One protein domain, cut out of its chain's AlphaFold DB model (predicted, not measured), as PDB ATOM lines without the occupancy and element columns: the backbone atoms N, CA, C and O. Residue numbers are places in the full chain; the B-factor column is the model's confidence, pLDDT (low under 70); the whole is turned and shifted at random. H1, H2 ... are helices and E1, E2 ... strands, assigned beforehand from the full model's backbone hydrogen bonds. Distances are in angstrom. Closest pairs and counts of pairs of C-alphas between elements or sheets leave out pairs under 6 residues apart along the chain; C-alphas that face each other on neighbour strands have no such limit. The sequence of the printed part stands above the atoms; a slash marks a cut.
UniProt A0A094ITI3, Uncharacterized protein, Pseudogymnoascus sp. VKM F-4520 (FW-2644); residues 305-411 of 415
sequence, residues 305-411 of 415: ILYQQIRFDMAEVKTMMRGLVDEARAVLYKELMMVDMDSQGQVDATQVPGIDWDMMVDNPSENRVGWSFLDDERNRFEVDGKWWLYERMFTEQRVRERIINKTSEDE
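AT A GLANCE: This is residues 305 to 411 of the 415 residues of an uncharacterized protein of Pseudogymnoascus sp. VKM F-4520 (FW-2644) (UniProt A0A094ITI3). One long, straight helix, H1, has a small two-stranded hairpin, E1 and E2, at its first end; beyond its other end lie two short helices, H2 and H3, which make a corner. Between H1 and H2, residues 337 to 387 hold no named element: they first fold back near the later part of H1, then reach out in a long, open loop that returns to H2. The printed part has 107 residues, with two strands and then three helices in the order E1, E2, H1, H2, H3, and the two-stranded sheet E1 - E2 is antiparallel. The class is mostly helix, with under half of the residues in named elements. The whole is loose, with a radius of gyration of the C-alphas of 18.9 A, and spans 51 by 45 by 31 A.

HOW THE PARTS SIT: Start at the sheet, where strand E1, residues 305 to 307, and strand E2, residues 310 to 313, form an antiparallel hairpin with an angle of 165 degrees between their directions. Here the C-alphas of Leu 306 and Arg 311 face each other at 4.6 A. Look also for N 305 and O 312, within hydrogen-bond range at 2.8 A, and for N 310 and O 307, at 2.9 A. Go on to helix H1, residues 314 to 336, which a tight link of 0 residues joins to E2. The closest C-alphas of E1 and H1 are those of Ile 305 and Met 314, 7.5 A apart. H1 touches no helix. Farther out you reach helix H2, residues 388 to 395, and helix H3, residues 397 to 406; H1 is apart from both. H2 and H3 touch only at the corner by their link, and their closest C-alphas are those of Met 393 and Arg 400, 4.8 A apart. They run opposite ways at a steep tilt of 69.7 degrees, only just short of about perpendicular. E1 and E2 are each apart from H2 and from H3. Every O i to N i+4 pair is within hydrogen-bond range in H2 and H3, and 18 of 19 are in H1.

IN THESE COORDINATES: Find C-alpha 305 at (72.862, 169.497, 105.997), where E1 begins with Ile 305; its three residues end at Tyr 307. E2 has four residues, from Ile 310 to Asp 313. Next find C-alpha 314 at (72.759, 165.413, 112.322); from there H1, the longest helix, runs 31.3 A to C-alpha 336 at (90.928, 139.913, 111.693). H2 is 10.7 A from C-alpha 388 to C-alpha 395. H3 is 14.2 A long, from Gln 397 to Lys 406, and ends at C-alpha 406, at (88.235, 130.427, 105.369).

THE WHOLE: Compare Gln 308 with Thr 395: their C-alphas are the two farthest apart in the domain, at 53.1 A. The printed part has no cut. The links E1 to E2, E2 to H1 and H2 to H3 are tight, while the link H1 to H2 is long, with 51 residues, whose C-alphas lie 7 to 27 A from the mean of all C-alphas. Three stretches stand free: residues 306 to 312, of which 310 to 312 belong to E2; residues 318 to 325 of H1; and residues 405 to 411. Read the B-factor column for the model's confidence: the mean pLDDT of the printed part is 80.5, and it is under 70 at residue 369 and at residues 405 to 411.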
ATOM      1  N   ILE A 305      71.836 169.197 106.990       83.19
ATOM      2  CA  ILE A 305      72.862 169.497 105.997       83.19
ATOM      3  C   ILE A 305      72.336 169.068 104.623       83.19
ATOM      4  O   ILE A 305      71.876 167.939 104.442       83.19
ATOM      5  N   LEU A 306      72.400 169.974 103.648       80.12
ATOM      6  CA  LEU A 306      72.232 169.638 102.238       80.12
ATOM      7  C   LEU A 306      73.587 169.720 101.546       80.12
ATOM      8  O   LEU A 306      74.234 170.767 101.572       80.12
ATOM      9  N   TYR A 307      73.983 168.622 100.915       76.62
ATOM     10  CA  TYR A 307      75.151 168.545 100.054       76.62
ATOM     11  C   TYR A 307      74.721 167.947  98.714       76.62
ATOM     12  O   TYR A 307      74.289 166.795  98.649       76.62
ATOM     13  N   GLN A 308      74.811 168.743  97.646       74.69
ATOM     14  CA  GLN A 308      74.275 168.393  96.325       74.69
ATOM     15  C   GLN A 308      72.790 167.968  96.399       74.69
ATOM     16  O   GLN A 308      71.946 168.762  96.806       74.69
ATOM     17  N   GLN A 309      72.464 166.729  96.008       72.56
ATOM     18  CA  GLN A 309      71.112 166.154  96.072       72.56
ATOM     19  C   GLN A 309      70.850 165.380  97.373       72.56
ATOM     20  O   GLN A 309      69.752 164.862  97.577       72.56
ATOM     21  N   ILE A 310      71.851 165.271  98.249       76.62
ATOM     22  CA  ILE A 310      71.753 164.510  99.489       76.62
ATOM     23  C   ILE A 310      71.355 165.462 100.609       76.62
ATOM     24  O   ILE A 310      71.990 166.492 100.850       76.62
ATOM     25  N   ARG A 311      70.289 165.092 101.311       79.94
ATOM     26  CA  ARG A 311      69.823 165.765 102.513       79.94
ATOM     27  C   ARG A 311      69.963 164.795 103.671       79.94
ATOM     28  O   ARG A 311      69.376 163.721 103.607       79.94
ATOM     29  N   PHE A 312      70.691 165.194 104.704       83.62
ATOM     30  CA  PHE A 312      70.767 164.421 105.934       83.62
ATOM     31  C   PHE A 312      70.701 165.315 107.164       83.62
ATOM     32  O   PHE A 312      71.172 166.457 107.153       83.62
ATOM     33  N   ASP A 313      70.093 164.812 108.229       88.12
ATOM     34  CA  ASP A 313      70.135 165.462 109.532       88.12
ATOM     35  C   ASP A 313      71.347 165.009 110.367       88.12
ATOM     36  O   ASP A 313      72.035 164.024 110.076       88.12
ATOM     37  N   MET A 314      71.649 165.753 111.430       83.94
ATOM     38  CA  MET A 314      72.759 165.413 112.322       83.94
ATOM     39  C   MET A 314      72.589 164.064 113.044       83.94
ATOM     40  O   MET A 314      73.587 163.474 113.472       83.94
ATOM     41  N   ALA A 315      71.364 163.556 113.202       87.00
ATOM     42  CA  ALA A 315      71.117 162.246 113.798       87.00
ATOM     43  C   ALA A 315      71.427 161.112 112.808       87.00
ATOM     44  O   ALA A 315      72.008 160.102 113.212       87.00
ATOM     45  N   GLU A 316      71.131 161.296 111.524       85.75
ATOM     46  CA  GLU A 316      71.494 160.398 110.429       85.75
ATOM     47  C   GLU A 316      73.012 160.330 110.265       85.75
ATOM     48  O   GLU A 316      73.559 159.231 110.259       85.75
ATOM     49  N   VAL A 317      73.720 161.469 110.280       83.62
ATOM     50  CA  VAL A 317      75.200 161.482 110.271       83.62
ATOM     51  C   VAL A 317      75.760 160.714 111.460       83.62
ATOM     52  O   VAL A 317      76.657 159.887 111.315       83.62
ATOM     53  N   LYS A 318      75.218 160.957 112.659       86.88
ATOM     54  CA  LYS A 318      75.647 160.259 113.873       86.88
ATOM     55  C   LYS A 318      75.373 158.757 113.793       86.88
ATOM     56  O   LYS A 318      76.162 157.973 114.315       86.88
ATOM     57  N   THR A 319      74.271 158.359 113.167       89.44
ATOM     58  CA  THR A 319      73.897 156.952 112.975       89.44
ATOM     59  C   THR A 319      74.794 156.285 111.940       89.44
ATOM     60  O   THR A 319      75.309 155.209 112.217       89.44
ATOM     61  N   MET A 320      75.068 156.949 110.816       86.12
ATOM     62  CA  MET A 320      76.011 156.491 109.796       86.12
ATOM     63  C   MET A 320      77.413 156.307 110.387       86.12
ATOM     64  O   MET A 320      78.002 155.242 110.245       86.12
ATOM     65  N   MET A 321      77.920 157.303 111.121       87.38
ATOM     66  CA  MET A 321      79.225 157.219 111.785       87.38
ATOM     67  C   MET A 321      79.281 156.091 112.816       87.38
ATOM     68  O   MET A 321      80.282 155.389 112.898       87.38
ATOM     69  N   ARG A 322      78.212 155.888 113.599       89.12
ATOM     70  CA  ARG A 322      78.121 154.745 114.519       89.12
ATOM     71  C   ARG A 322      78.132 153.419 113.769       89.12
ATOM     72  O   ARG A 322      78.904 152.554 114.144       89.12
ATOM     73  N   GLY A 323      77.352 153.298 112.695       89.31
ATOM     74  CA  GLY A 323      77.320 152.105 111.852       89.31
ATOM     75  C   GLY A 323      78.694 151.763 111.279       89.31
ATOM     76  O   GLY A 323      79.133 150.629 111.413       89.31
ATOM     77  N   LEU A 324      79.416 152.757 110.749       89.25
ATOM     78  CA  LEU A 324      80.788 152.582 110.262       89.25
ATOM     79  C   LEU A 324      81.749 152.137 111.374       89.25
ATOM     80  O   LEU A 324      82.589 151.270 111.151       89.25
ATOM     81  N   VAL A 325      81.636 152.709 112.578       88.81
ATOM     82  CA  VAL A 325      82.448 152.294 113.734       88.81
ATOM     83  C   VAL A 325      82.118 150.862 114.157       88.81
ATOM     84  O   VAL A 325      83.030 150.098 114.467       88.81
ATOM     85  N   ASP A 326      80.841 150.489 114.169       86.62
ATOM     86  CA  ASP A 326      80.390 149.152 114.556       86.62
ATOM     87  C   ASP A 326      80.822 148.097 113.524       86.62
ATOM     88  O   ASP A 326      81.308 147.031 113.903       86.62
ATOM     89  N   GLU A 327      80.739 148.412 112.229       87.88
ATOM     90  CA  GLU A 327      81.229 147.567 111.136       87.88
ATOM     91  C   GLU A 327      82.753 147.417 111.184       87.88
ATOM     92  O   GLU A 327      83.264 146.296 111.180       87.88
ATOM     93  N   ALA A 328      83.492 148.520 111.340       87.50
ATOM     94  CA  ALA A 328      84.944 148.482 111.485       87.50
ATOM     95  C   ALA A 328      85.376 147.657 112.709       87.50
ATOM     96  O   ALA A 328      86.332 146.885 112.632       87.50
ATOM     97  N   ARG A 329      84.653 147.769 113.832       86.94
ATOM     98  CA  ARG A 329      84.874 146.932 115.022       86.94
ATOM     99  C   ARG A 329      84.579 145.464 114.753       86.94
ATOM    100  O   ARG A 329      85.343 144.617 115.204       86.94
ATOM    101  N   ALA A 330      83.506 145.155 114.029       85.81
ATOM    102  CA  ALA A 330      83.187 143.785 113.655       85.81
ATOM    103  C   ALA A 330      84.290 143.183 112.774       85.81
ATOM    104  O   ALA A 330      84.795 142.110 113.098       85.81
ATOM    105  N   VAL A 331      84.739 143.887 111.731       87.44
ATOM    106  CA  VAL A 331      85.849 143.434 110.876       87.44
ATOM    107  C   VAL A 331      87.123 143.244 111.703       87.44
ATOM    108  O   VAL A 331      87.712 142.162 111.699       87.44
ATOM    109  N   LEU A 332      87.516 144.252 112.488       87.56
ATOM    110  CA  LEU A 332      88.725 144.193 113.306       87.56
ATOM    111  C   LEU A 332      88.688 143.027 114.298       87.56
ATOM    112  O   LEU A 332      89.594 142.199 114.312       87.56
ATOM    113  N   TYR A 333      87.648 142.928 115.122       87.88
ATOM    114  CA  TYR A 333      87.629 141.958 116.211       87.88
ATOM    115  C   TYR A 333      87.192 140.564 115.771       87.88
ATOM    116  O   TYR A 333      87.834 139.579 116.136       87.88
ATOM    117  N   LYS A 334      86.127 140.446 114.973       84.06
ATOM    118  CA  LYS A 334      85.558 139.146 114.591       84.06
ATOM    119  C   LYS A 334      86.287 138.512 113.415       84.06
ATOM    120  O   LYS A 334      86.385 137.281 113.388       84.06
ATOM    121  N   GLU A 335      86.721 139.299 112.432       83.75
ATOM    122  CA  GLU A 335      87.295 138.771 111.188       83.75
ATOM    123  C   GLU A 335      88.818 138.733 111.207       83.75
ATOM    124  O   GLU A 335      89.373 137.695 110.854       83.75
ATOM    125  N   LEU A 336      89.466 139.812 111.656       84.25
ATOM    126  CA  LEU A 336      90.928 139.913 111.693       84.25
ATOM    127  C   LEU A 336      91.511 139.321 112.983       84.25
ATOM    128  O   LEU A 336      92.350 138.427 112.928       84.25
ATOM    129  N   MET A 337      91.047 139.771 114.152       85.12
ATOM    130  CA  MET A 337      91.571 139.309 115.446       85.12
ATOM    131  C   MET A 337      90.929 138.001 115.934       85.12
ATOM    132  O   MET A 337      91.426 137.395 116.879       85.12
ATOM    133  N   MET A 338      89.842 137.542 115.306       84.06
ATOM    134  CA  MET A 338      89.151 136.281 115.624       84.06
ATOM    135  C   MET A 338      88.760 136.134 117.102       84.06
ATOM    136  O   MET A 338      88.955 135.087 117.723       84.06
ATOM    137  N   VAL A 339      88.216 137.209 117.655       84.12
ATOM    138  CA  VAL A 339      87.777 137.332 119.043       84.12
ATOM    139  C   VAL A 339      86.257 137.185 119.122       84.12
ATOM    140  O   VAL A 339      85.548 137.509 118.162       84.12
ATOM    141  N   ASP A 340      85.742 136.675 120.242       81.38
ATOM    142  CA  ASP A 340      84.299 136.587 120.451       81.38
ATOM    143  C   ASP A 340      83.730 137.951 120.846       81.38
ATOM    144  O   ASP A 340      84.181 138.592 121.795       81.38
ATOM    145  N   MET A 341      82.709 138.376 120.107       80.50
ATOM    146  CA  MET A 341      81.920 139.563 120.417       80.50
ATOM    147  C   MET A 341      80.623 139.133 121.100       80.50
ATOM    148  O   MET A 341      80.011 138.134 120.709       80.50
ATOM    149  N   ASP A 342      80.193 139.885 122.106       80.62
ATOM    150  CA  ASP A 342      78.904 139.661 122.752       80.62
ATOM    151  C   ASP A 342      77.721 140.118 121.872       80.62
ATOM    152  O   ASP A 342      77.879 140.636 120.762       80.62
ATOM    153  N   SER A 343      76.495 139.935 122.370       73.25
ATOM    154  CA  SER A 343      75.268 140.340 121.668       73.25
ATOM    155  C   SER A 343      75.109 141.858 121.498       73.25
ATOM    156  O   SER A 343      74.197 142.290 120.797       73.25
ATOM    157  N   GLN A 344      75.975 142.664 122.120       74.06
ATOM    158  CA  GLN A 344      76.031 144.123 122.005       74.06
ATOM    159  C   GLN A 344      77.244 144.596 121.186       74.06
ATOM    160  O   GLN A 344      77.506 145.798 121.109       74.06
ATOM    161  N   GLY A 345      77.985 143.669 120.572       70.25
ATOM    162  CA  GLY A 345      79.165 143.968 119.773       70.25
ATOM    163  C   GLY A 345      80.364 144.457 120.591       70.25
ATOM    164  O   GLY A 345      81.251 145.110 120.042       70.25
ATOM    165  N   GLN A 346      80.395 144.181 121.896       78.69
ATOM    166  CA  GLN A 346      81.542 144.452 122.754       78.69
ATOM    167  C   GLN A 346      82.446 143.224 122.837       78.69
ATOM    168  O   GLN A 346      81.995 142.078 122.777       78.69
ATOM    169  N   VAL A 347      83.741 143.484 122.976       82.75
ATOM    170  CA  VAL A 347      84.767 142.461 123.160       82.75
ATOM    171  C   VAL A 347      85.194 142.457 124.616       82.75
ATOM    172  O   VAL A 347      85.375 143.515 125.220       82.75
ATOM    173  N   ASP A 348      85.368 141.265 125.179       81.00
ATOM    174  CA  ASP A 348      85.990 141.120 126.488       81.00
ATOM    175  C   ASP A 348      87.441 141.614 126.410       81.00
ATOM    176  O   ASP A 348      88.244 141.111 125.621       81.00
ATOM    177  N   ALA A 349      87.778 142.599 127.245       75.88
ATOM    178  CA  ALA A 349      89.099 143.218 127.290       75.88
ATOM    179  C   ALA A 349      90.229 142.212 127.567       75.88
ATOM    180  O   ALA A 349      91.379 142.502 127.271       75.88
ATOM    181  N   THR A 350      89.925 141.028 128.104       77.38
ATOM    182  CA  THR A 350      90.918 139.961 128.304       77.38
ATOM    183  C   THR A 350      91.306 139.226 127.019       77.38
ATOM    184  O   THR A 350      92.338 138.558 126.991       77.38
ATOM    185  N   GLN A 351      90.503 139.334 125.956       79.19
ATOM    186  CA  GLN A 351      90.746 138.644 124.687       79.19
ATOM    187  C   GLN A 351      91.553 139.488 123.686       79.19
ATOM    188  O   GLN A 351      91.989 138.973 122.654       79.19
ATOM    189  N   VAL A 352      91.747 140.778 123.970       84.06
ATOM    190  CA  VAL A 352      92.475 141.718 123.111       84.06
ATOM    191  C   VAL A 352      93.618 142.370 123.884       84.06
ATOM    192  O   VAL A 352      93.434 142.712 125.049       84.06
ATOM    193  N   PRO A 353      94.792 142.572 123.265       84.50
ATOM    194  CA  PRO A 353      95.873 143.314 123.898       84.50
ATOM    195  C   PRO A 353      95.441 144.750 124.200       84.50
ATOM    196  O   PRO A 353      94.831 145.412 123.351       84.50
ATOM    197  N   GLY A 354      95.781 145.243 125.387       82.19
ATOM    198  CA  GLY A 354      95.588 146.640 125.737       82.19
ATOM    199  C   GLY A 354      96.515 147.538 124.919       82.19
ATOM    200  O   GLY A 354      97.692 147.231 124.726       82.19
ATOM    201  N   ILE A 355      95.989 148.668 124.445       82.94
ATOM    202  CA  ILE A 355      96.795 149.749 123.868       82.94
ATOM    203  C   ILE A 355      96.668 150.950 124.800       82.94
ATOM    204  O   ILE A 355      95.569 151.471 125.001       82.94
ATOM    205  N   ASP A 356      97.792 151.385 125.365       83.12
ATOM    206  CA  ASP A 356      97.861 152.587 126.197       83.12
ATOM    207  C   ASP A 356      97.946 153.833 125.305       83.12
ATOM    208  O   ASP A 356      99.015 154.399 125.072       83.12
ATOM    209  N   TRP A 357      96.795 154.220 124.747       84.25
ATOM    210  CA  TRP A 357      96.683 155.339 123.809       84.25
ATOM    211  C   TRP A 357      97.200 156.663 124.380       84.25
ATOM    212  O   TRP A 357      97.710 157.483 123.619       84.25
ATOM    213  N   ASP A 358      97.103 156.862 125.697       86.12
ATOM    214  CA  ASP A 358      97.487 158.112 126.360       86.12
ATOM    215  C   ASP A 358      99.011 158.276 126.476       86.12
ATOM    216  O   ASP A 358      99.512 159.400 126.555       86.12
ATOM    217  N   MET A 359      99.756 157.167 126.476       84.31
ATOM    218  CA  MET A 359     101.220 157.155 126.561       84.31
ATOM    219  C   MET A 359     101.905 157.070 125.195       84.31
ATOM    220  O   MET A 359     103.135 157.153 125.129       84.31
ATOM    221  N   MET A 360     101.139 156.919 124.110       87.31
ATOM    222  CA  MET A 360     101.716 156.823 122.775       87.31
ATOM    223  C   MET A 360     102.296 158.153 122.309       87.31
ATOM    224  O   MET A 360     101.663 159.208 122.371       87.31
ATOM    225  N   VAL A 361     103.519 158.086 121.798       87.81
ATOM    226  CA  VAL A 361     104.265 159.239 121.299       87.81
ATOM    227  C   VAL A 361     104.773 158.970 119.895       87.81
ATOM    228  O   VAL A 361     105.183 157.862 119.574       87.81
ATOM    229  N   ASP A 362     104.776 160.000 119.060       88.12
ATOM    230  CA  ASP A 362     105.427 159.952 117.752       88.12
ATOM    231  C   ASP A 362     106.783 160.675 117.811       88.12
ATOM    232  O   ASP A 362     107.059 161.484 118.713       88.12
ATOM    233  N   ASN A 363     107.647 160.391 116.843       86.88
ATOM    234  CA  ASN A 363     108.835 161.176 116.564       86.88
ATOM    235  C   ASN A 363     108.604 161.999 115.284       86.88
ATOM    236  O   ASN A 363     108.955 161.548 114.196       86.88
ATOM    237  N   PRO A 364     108.093 163.241 115.389       81.75
ATOM    238  CA  PRO A 364     107.758 164.059 114.220       81.75
ATOM    239  C   PRO A 364     108.982 164.498 113.399       81.75
ATOM    240  O   PRO A 364     108.830 165.163 112.377       81.75
ATOM    241  N   SER A 365     110.200 164.197 113.864       84.75
ATOM    242  CA  SER A 365     111.445 164.464 113.135       84.75
ATOM    243  C   SER A 365     111.961 163.252 112.355       84.75
ATOM    244  O   SER A 365     112.908 163.405 111.585       84.75
ATOM    245  N   GLU A 366     111.380 162.065 112.547       85.75
ATOM    246  CA  GLU A 366     111.751 160.858 111.811       85.75
ATOM    247  C   GLU A 366     111.063 160.855 110.442       85.75
ATOM    248  O   GLU A 366     109.846 160.977 110.335       85.75
ATOM    249  N   ASN A 367     111.864 160.777 109.382       82.88
ATOM    250  CA  ASN A 367     111.411 160.951 108.000       82.88
ATOM    251  C   ASN A 367     111.720 159.744 107.110       82.88
ATOM    252  O   ASN A 367     111.540 159.814 105.891       82.88
ATOM    253  N   ARG A 368     112.199 158.642 107.695       87.69
ATOM    254  CA  ARG A 368     112.379 157.381 106.982       87.69
ATOM    255  C   ARG A 368     111.067 156.908 106.362       87.69
ATOM    256  O   ARG A 368     110.024 156.853 107.006       87.69
ATOM    257  N   VAL A 369     111.149 156.488 105.103       66.25
ATOM    258  CA  VAL A 369     110.028 155.861 104.398       66.25
ATOM    259  C   VAL A 369     109.622 154.580 105.133       66.25
ATOM    260  O   VAL A 369     110.475 153.752 105.454       66.25
ATOM    261  N   GLY A 370     108.322 154.434 105.402       75.25
ATOM    262  CA  GLY A 370     107.767 153.304 106.150       75.25
ATOM    263  C   GLY A 370     107.834 153.441 107.673       75.25
ATOM    264  O   GLY A 370     107.459 152.495 108.353       75.25
ATOM    265  N   TRP A 371     108.288 154.581 108.206       82.38
ATOM    266  CA  TRP A 371     108.187 154.875 109.636       82.38
ATOM    267  C   TRP A 371     106.730 155.064 110.064       82.38
ATOM    268  O   TRP A 371     105.969 155.791 109.421       82.38
ATOM    269  N   SER A 372     106.370 154.455 111.188       81.31
ATOM    270  CA  SER A 372     105.136 154.711 111.921       81.31
ATOM    271  C   SER A 372     105.459 154.974 113.388       81.31
ATOM    272  O   SER A 372     106.459 154.482 113.905       81.31
ATOM    273  N   PHE A 373     104.570 155.659 114.111       84.94
ATOM    274  CA  PHE A 373     104.660 155.734 115.575       84.94
ATOM    275  C   PHE A 373     104.685 154.331 116.216       84.94
ATOM    276  O   PHE A 373     105.197 154.164 117.317       84.94
ATOM    277  N   LEU A 374     104.190 153.300 115.522       82.75
ATOM    278  CA  LEU A 374     104.293 151.899 115.948       82.75
ATOM    279  C   LEU A 374     105.745 151.383 116.034       82.75
ATOM    280  O   LEU A 374     105.990 150.416 116.749       82.75
ATOM    281  N   ASP A 375     106.691 152.010 115.328       82.25
ATOM    282  CA  ASP A 375     108.118 151.661 115.336       82.25
ATOM    283  C   ASP A 375     108.918 152.436 116.402       82.25
ATOM    284  O   ASP A 375     110.118 152.199 116.576       82.25
ATOM    285  N   ASP A 376     108.281 153.369 117.121       85.19
ATOM    286  CA  ASP A 376     108.932 154.148 118.172       85.19
ATOM    287  C   ASP A 376     109.200 153.279 119.410       85.19
ATOM    288  O   ASP A 376     108.275 152.760 120.031       85.19
ATOM    289  N   GLU A 377     110.467 153.165 119.824       85.00
ATOM    290  CA  GLU A 377     110.884 152.343 120.973       85.00
ATOM    291  C   GLU A 377     110.208 152.736 122.302       85.00
ATOM    292  O   GLU A 377     110.196 151.954 123.262       85.00
ATOM    293  N   ARG A 378     109.663 153.957 122.387       85.56
ATOM    294  CA  ARG A 378     108.916 154.448 123.554       85.56
ATOM    295  C   ARG A 378     107.511 153.849 123.628       85.56
ATOM    296  O   ARG A 378     106.981 153.722 124.731       85.56
ATOM    297  N   ASN A 379     106.945 153.430 122.497       87.38
ATOM    298  CA  ASN A 379     105.627 152.812 122.414       87.38
ATOM    299  C   ASN A 379     105.760 151.303 122.634       87.38
ATOM    300  O   ASN A 379     106.060 150.532 121.726       87.38
ATOM    301  N   ARG A 380     105.566 150.873 123.883       80.19
ATOM    302  CA  ARG A 380     105.623 149.455 124.254       80.19
ATOM    303  C   ARG A 380     104.234 148.839 124.215       80.19
ATOM    304  O   ARG A 380     103.355 149.255 124.963       80.19
ATOM    305  N   PHE A 381     104.080 147.810 123.394       82.00
ATOM    306  CA  PHE A 381     102.870 146.995 123.335       82.00
ATOM    307  C   PHE A 381     102.969 145.814 124.305       82.00
ATOM    308  O   PHE A 381     104.056 145.293 124.558       82.00
ATOM    309  N   GLU A 382     101.828 145.377 124.846       81.12
ATOM    310  CA  GLU A 382     101.748 144.214 125.746       81.12
ATOM    311  C   GLU A 382     102.127 142.897 125.051       81.12
ATOM    312  O   GLU A 382     102.503 141.926 125.707       81.12
ATOM    313  N   VAL A 383     102.032 142.872 123.721       82.69
ATOM    314  CA  VAL A 383     102.291 141.710 122.871       82.69
ATOM    315  C   VAL A 383     103.171 142.098 121.687       82.69
ATOM    316  O   VAL A 383     103.203 143.257 121.271       82.69
ATOM    317  N   ASP A 384     103.848 141.115 121.093       81.50
ATOM    318  CA  ASP A 384     104.502 141.305 119.799       81.50
ATOM    319  C   ASP A 384     103.437 141.353 118.696       81.50
ATOM    320  O   ASP A 384     102.887 140.324 118.303       81.50
ATOM    321  N   GLY A 385     103.148 142.549 118.179       75.44
ATOM    322  CA  GLY A 385     102.126 142.750 117.151       75.44
ATOM    323  C   GLY A 385     102.349 141.942 115.865       75.44
ATOM    324  O   GLY A 385     101.376 141.634 115.179       75.44
ATOM    325  N   LYS A 386     103.592 141.544 115.546       79.69
ATOM    326  CA  LYS A 386     103.888 140.712 114.365       79.69
ATOM    327  C   LYS A 386     103.598 139.236 114.608       79.69
ATOM    328  O   LYS A 386     103.253 138.529 113.667       79.69
ATOM    329  N   TRP A 387     103.732 138.772 115.848       82.50
ATOM    330  CA  TRP A 387     103.613 137.355 116.201       82.50
ATOM    331  C   TRP A 387     102.331 136.998 116.944       82.50
ATOM    332  O   TRP A 387     101.970 135.827 116.966       82.50
ATOM    333  N   TRP A 388     101.608 137.972 117.494       86.06
ATOM    334  CA  TRP A 388     100.463 137.731 118.370       86.06
ATOM    335  C   TRP A 388      99.387 136.833 117.742       86.06
ATOM    336  O   TRP A 388      98.963 135.847 118.346       86.06
ATOM    337  N   LEU A 389      98.977 137.113 116.499       84.00
ATOM    338  CA  LEU A 389      97.969 136.294 115.818       84.00
ATOM    339  C   LEU A 389      98.517 134.906 115.436       84.00
ATOM    340  O   LEU A 389      97.801 133.908 115.535       84.00
ATOM    341  N   TYR A 390      99.797 134.824 115.057       83.12
ATOM    342  CA  TYR A 390     100.465 133.550 114.768       83.12
ATOM    343  C   TYR A 390     100.558 132.670 116.014       83.12
ATOM    344  O   TYR A 390     100.275 131.476 115.945       83.12
ATOM    345  N   GLU A 391     100.901 133.243 117.165       84.19
ATOM    346  CA  GLU A 391     100.962 132.525 118.435       84.19
ATOM    347  C   GLU A 391      99.592 131.943 118.798       84.19
ATOM    348  O   GLU A 391      99.498 130.755 119.113       84.19
ATOM    349  N   ARG A 392      98.515 132.724 118.630       85.94
ATOM    350  CA  ARG A 392      97.134 132.246 118.812       85.94
ATOM    351  C   ARG A 392      96.753 131.131 117.842       85.94
ATOM    352  O   ARG A 392      96.082 130.187 118.237       85.94
ATOM    353  N   MET A 393      97.223 131.160 116.598       81.50
ATOM    354  CA  MET A 393      97.017 130.054 115.653       81.50
ATOM    355  C   MET A 393      97.703 128.746 116.112       81.50
ATOM    356  O   MET A 393      97.203 127.638 115.867       81.50
ATOM    357  N   PHE A 394      98.846 128.835 116.800       81.31
ATOM    358  CA  PHE A 394      99.540 127.662 117.341       81.31
ATOM    359  C   PHE A 394      98.936 127.153 118.655       81.31
ATOM    360  O   PHE A 394      98.930 125.939 118.876       81.31
ATOM    361  N   THR A 395      98.400 128.032 119.497       82.00
ATOM    362  CA  THR A 395      97.865 127.672 120.820       82.00
ATOM    363  C   THR A 395      96.364 127.369 120.809       82.00
ATOM    364  O   THR A 395      95.921 126.457 121.506       82.00
ATOM    365  N   GLU A 396      95.576 128.062 119.985       84.69
ATOM    366  CA  GLU A 396      94.118 127.943 119.920       84.69
ATOM    367  C   GLU A 396      93.673 127.162 118.674       84.69
ATOM    368  O   GLU A 396      93.677 127.662 117.546       84.69
ATOM    369  N   GLN A 397      93.200 125.926 118.878       79.50
ATOM    370  CA  GLN A 397      92.692 125.067 117.796       79.50
ATOM    371  C   GLN A 397      91.560 125.735 116.993       79.50
ATOM    372  O   GLN A 397      91.521 125.625 115.771       79.50
ATOM    373  N   ARG A 398      90.684 126.488 117.664       81.69
ATOM    374  CA  ARG A 398      89.559 127.191 117.034       81.69
ATOM    375  C   ARG A 398      90.008 128.268 116.040       81.69
ATOM    376  O   ARG A 398      89.415 128.389 114.971       81.69
ATOM    377  N   VAL A 399      91.031 129.053 116.387       82.25
ATOM    378  CA  VAL A 399      91.587 130.098 115.505       82.25
ATOM    379  C   VAL A 399      92.230 129.446 114.285       82.25
ATOM    380  O   VAL A 399      91.975 129.859 113.156       82.25
ATOM    381  N   ARG A 400      92.983 128.360 114.500       81.56
ATOM    382  CA  ARG A 400      93.603 127.575 113.427       81.56
ATOM    383  C   ARG A 400      92.584 127.032 112.427       81.56
ATOM    384  O   ARG A 400      92.756 127.215 111.228       81.56
ATOM    385  N   GLU A 401      91.523 126.391 112.911       79.69
ATOM    386  CA  GLU A 401      90.466 125.839 112.055       79.69
ATOM    387  C   GLU A 401      89.735 126.938 111.276       79.69
ATOM    388  O   GLU A 401      89.428 126.759 110.103       79.69
ATOM    389  N   ARG A 402      89.503 128.106 111.888       78.12
ATOM    390  CA  ARG A 402      88.822 129.229 111.229       78.12
ATOM    391  C   ARG A 402      89.662 129.879 110.126       78.12
ATOM    392  O   ARG A 402      89.087 130.307 109.133       78.12
ATOM    393  N   ILE A 403      90.987 129.933 110.284       76.06
ATOM    394  CA  ILE A 403      91.912 130.405 109.239       76.06
ATOM    395  C   ILE A 403      91.959 129.399 108.086       76.06
ATOM    396  O   ILE A 403      91.730 129.783 106.946       76.06
ATOM    397  N   ILE A 404      92.182 128.113 108.391       76.88
ATOM    398  CA  ILE A 404      92.314 127.049 107.379       76.88
ATOM    399  C   ILE A 404      91.011 126.862 106.585       76.88
ATOM    400  O   ILE A 404      91.056 126.688 105.367       76.88
ATOM    401  N   ASN A 405      89.852 126.942 107.242       65.25
ATOM    402  CA  ASN A 405      88.561 126.756 106.577       65.25
ATOM    403  C   ASN A 405      88.095 128.003 105.800       65.25
ATOM    404  O   ASN A 405      87.387 127.851 104.808       65.25
ATOM    405  N   LYS A 406      88.507 129.224 106.183       56.84
ATOM    406  CA  LYS A 406      88.235 130.427 105.369       56.84
ATOM    407  C   LYS A 406      88.952 130.366 104.018       56.84
ATOM    408  O   LYS A 406      88.345 130.687 103.006       56.84
ATOM    409  N   THR A 407      90.188 129.862 103.984       49.59
ATOM    410  CA  THR A 407      90.921 129.644 102.723       49.59
ATOM    411  C   THR A 407      90.250 128.644 101.777       49.59
ATOM    412  O   THR A 407      90.507 128.703 100.587       49.59
ATOM    413  N   SER A 408      89.369 127.761 102.266       43.72
ATOM    414  CA  SER A 408      88.619 126.822 101.413       43.72
ATOM    415  C   SER A 408      87.269 127.344 100.898       43.72
ATOM    416  O   SER A 408      86.673 126.707 100.033       43.72
ATOM    417  N   GLU A 409      86.760 128.466 101.423       42.94
ATOM    418  CA  GLU A 409      85.489 129.064 100.972       42.94
ATOM    419  C   GLU A 409      85.682 130.224  99.976       42.94
ATOM    420  O   GLU A 409      84.788 130.453  99.163       42.94
ATOM    421  N   ASP A 410      86.848 130.884  99.960       42.75
ATOM    422  CA  ASP A 410      87.161 131.982  99.021       42.75
ATOM    423  C   ASP A 410      87.558 131.515  97.595       42.75
ATOM    424  O   ASP A 410      87.724 132.341  96.703       42.75
ATOM    425  N   GLU A 411      87.640 130.202  97.327       38.31
ATOM    426  CA  GLU A 411      87.893 129.632  95.981       38.31
ATOM    427  C   GLU A 411      86.617 129.384  95.146       38.31
ATOM    428  O   GLU A 411      86.668 128.760  94.086       38.31
TER     429      GLU A 411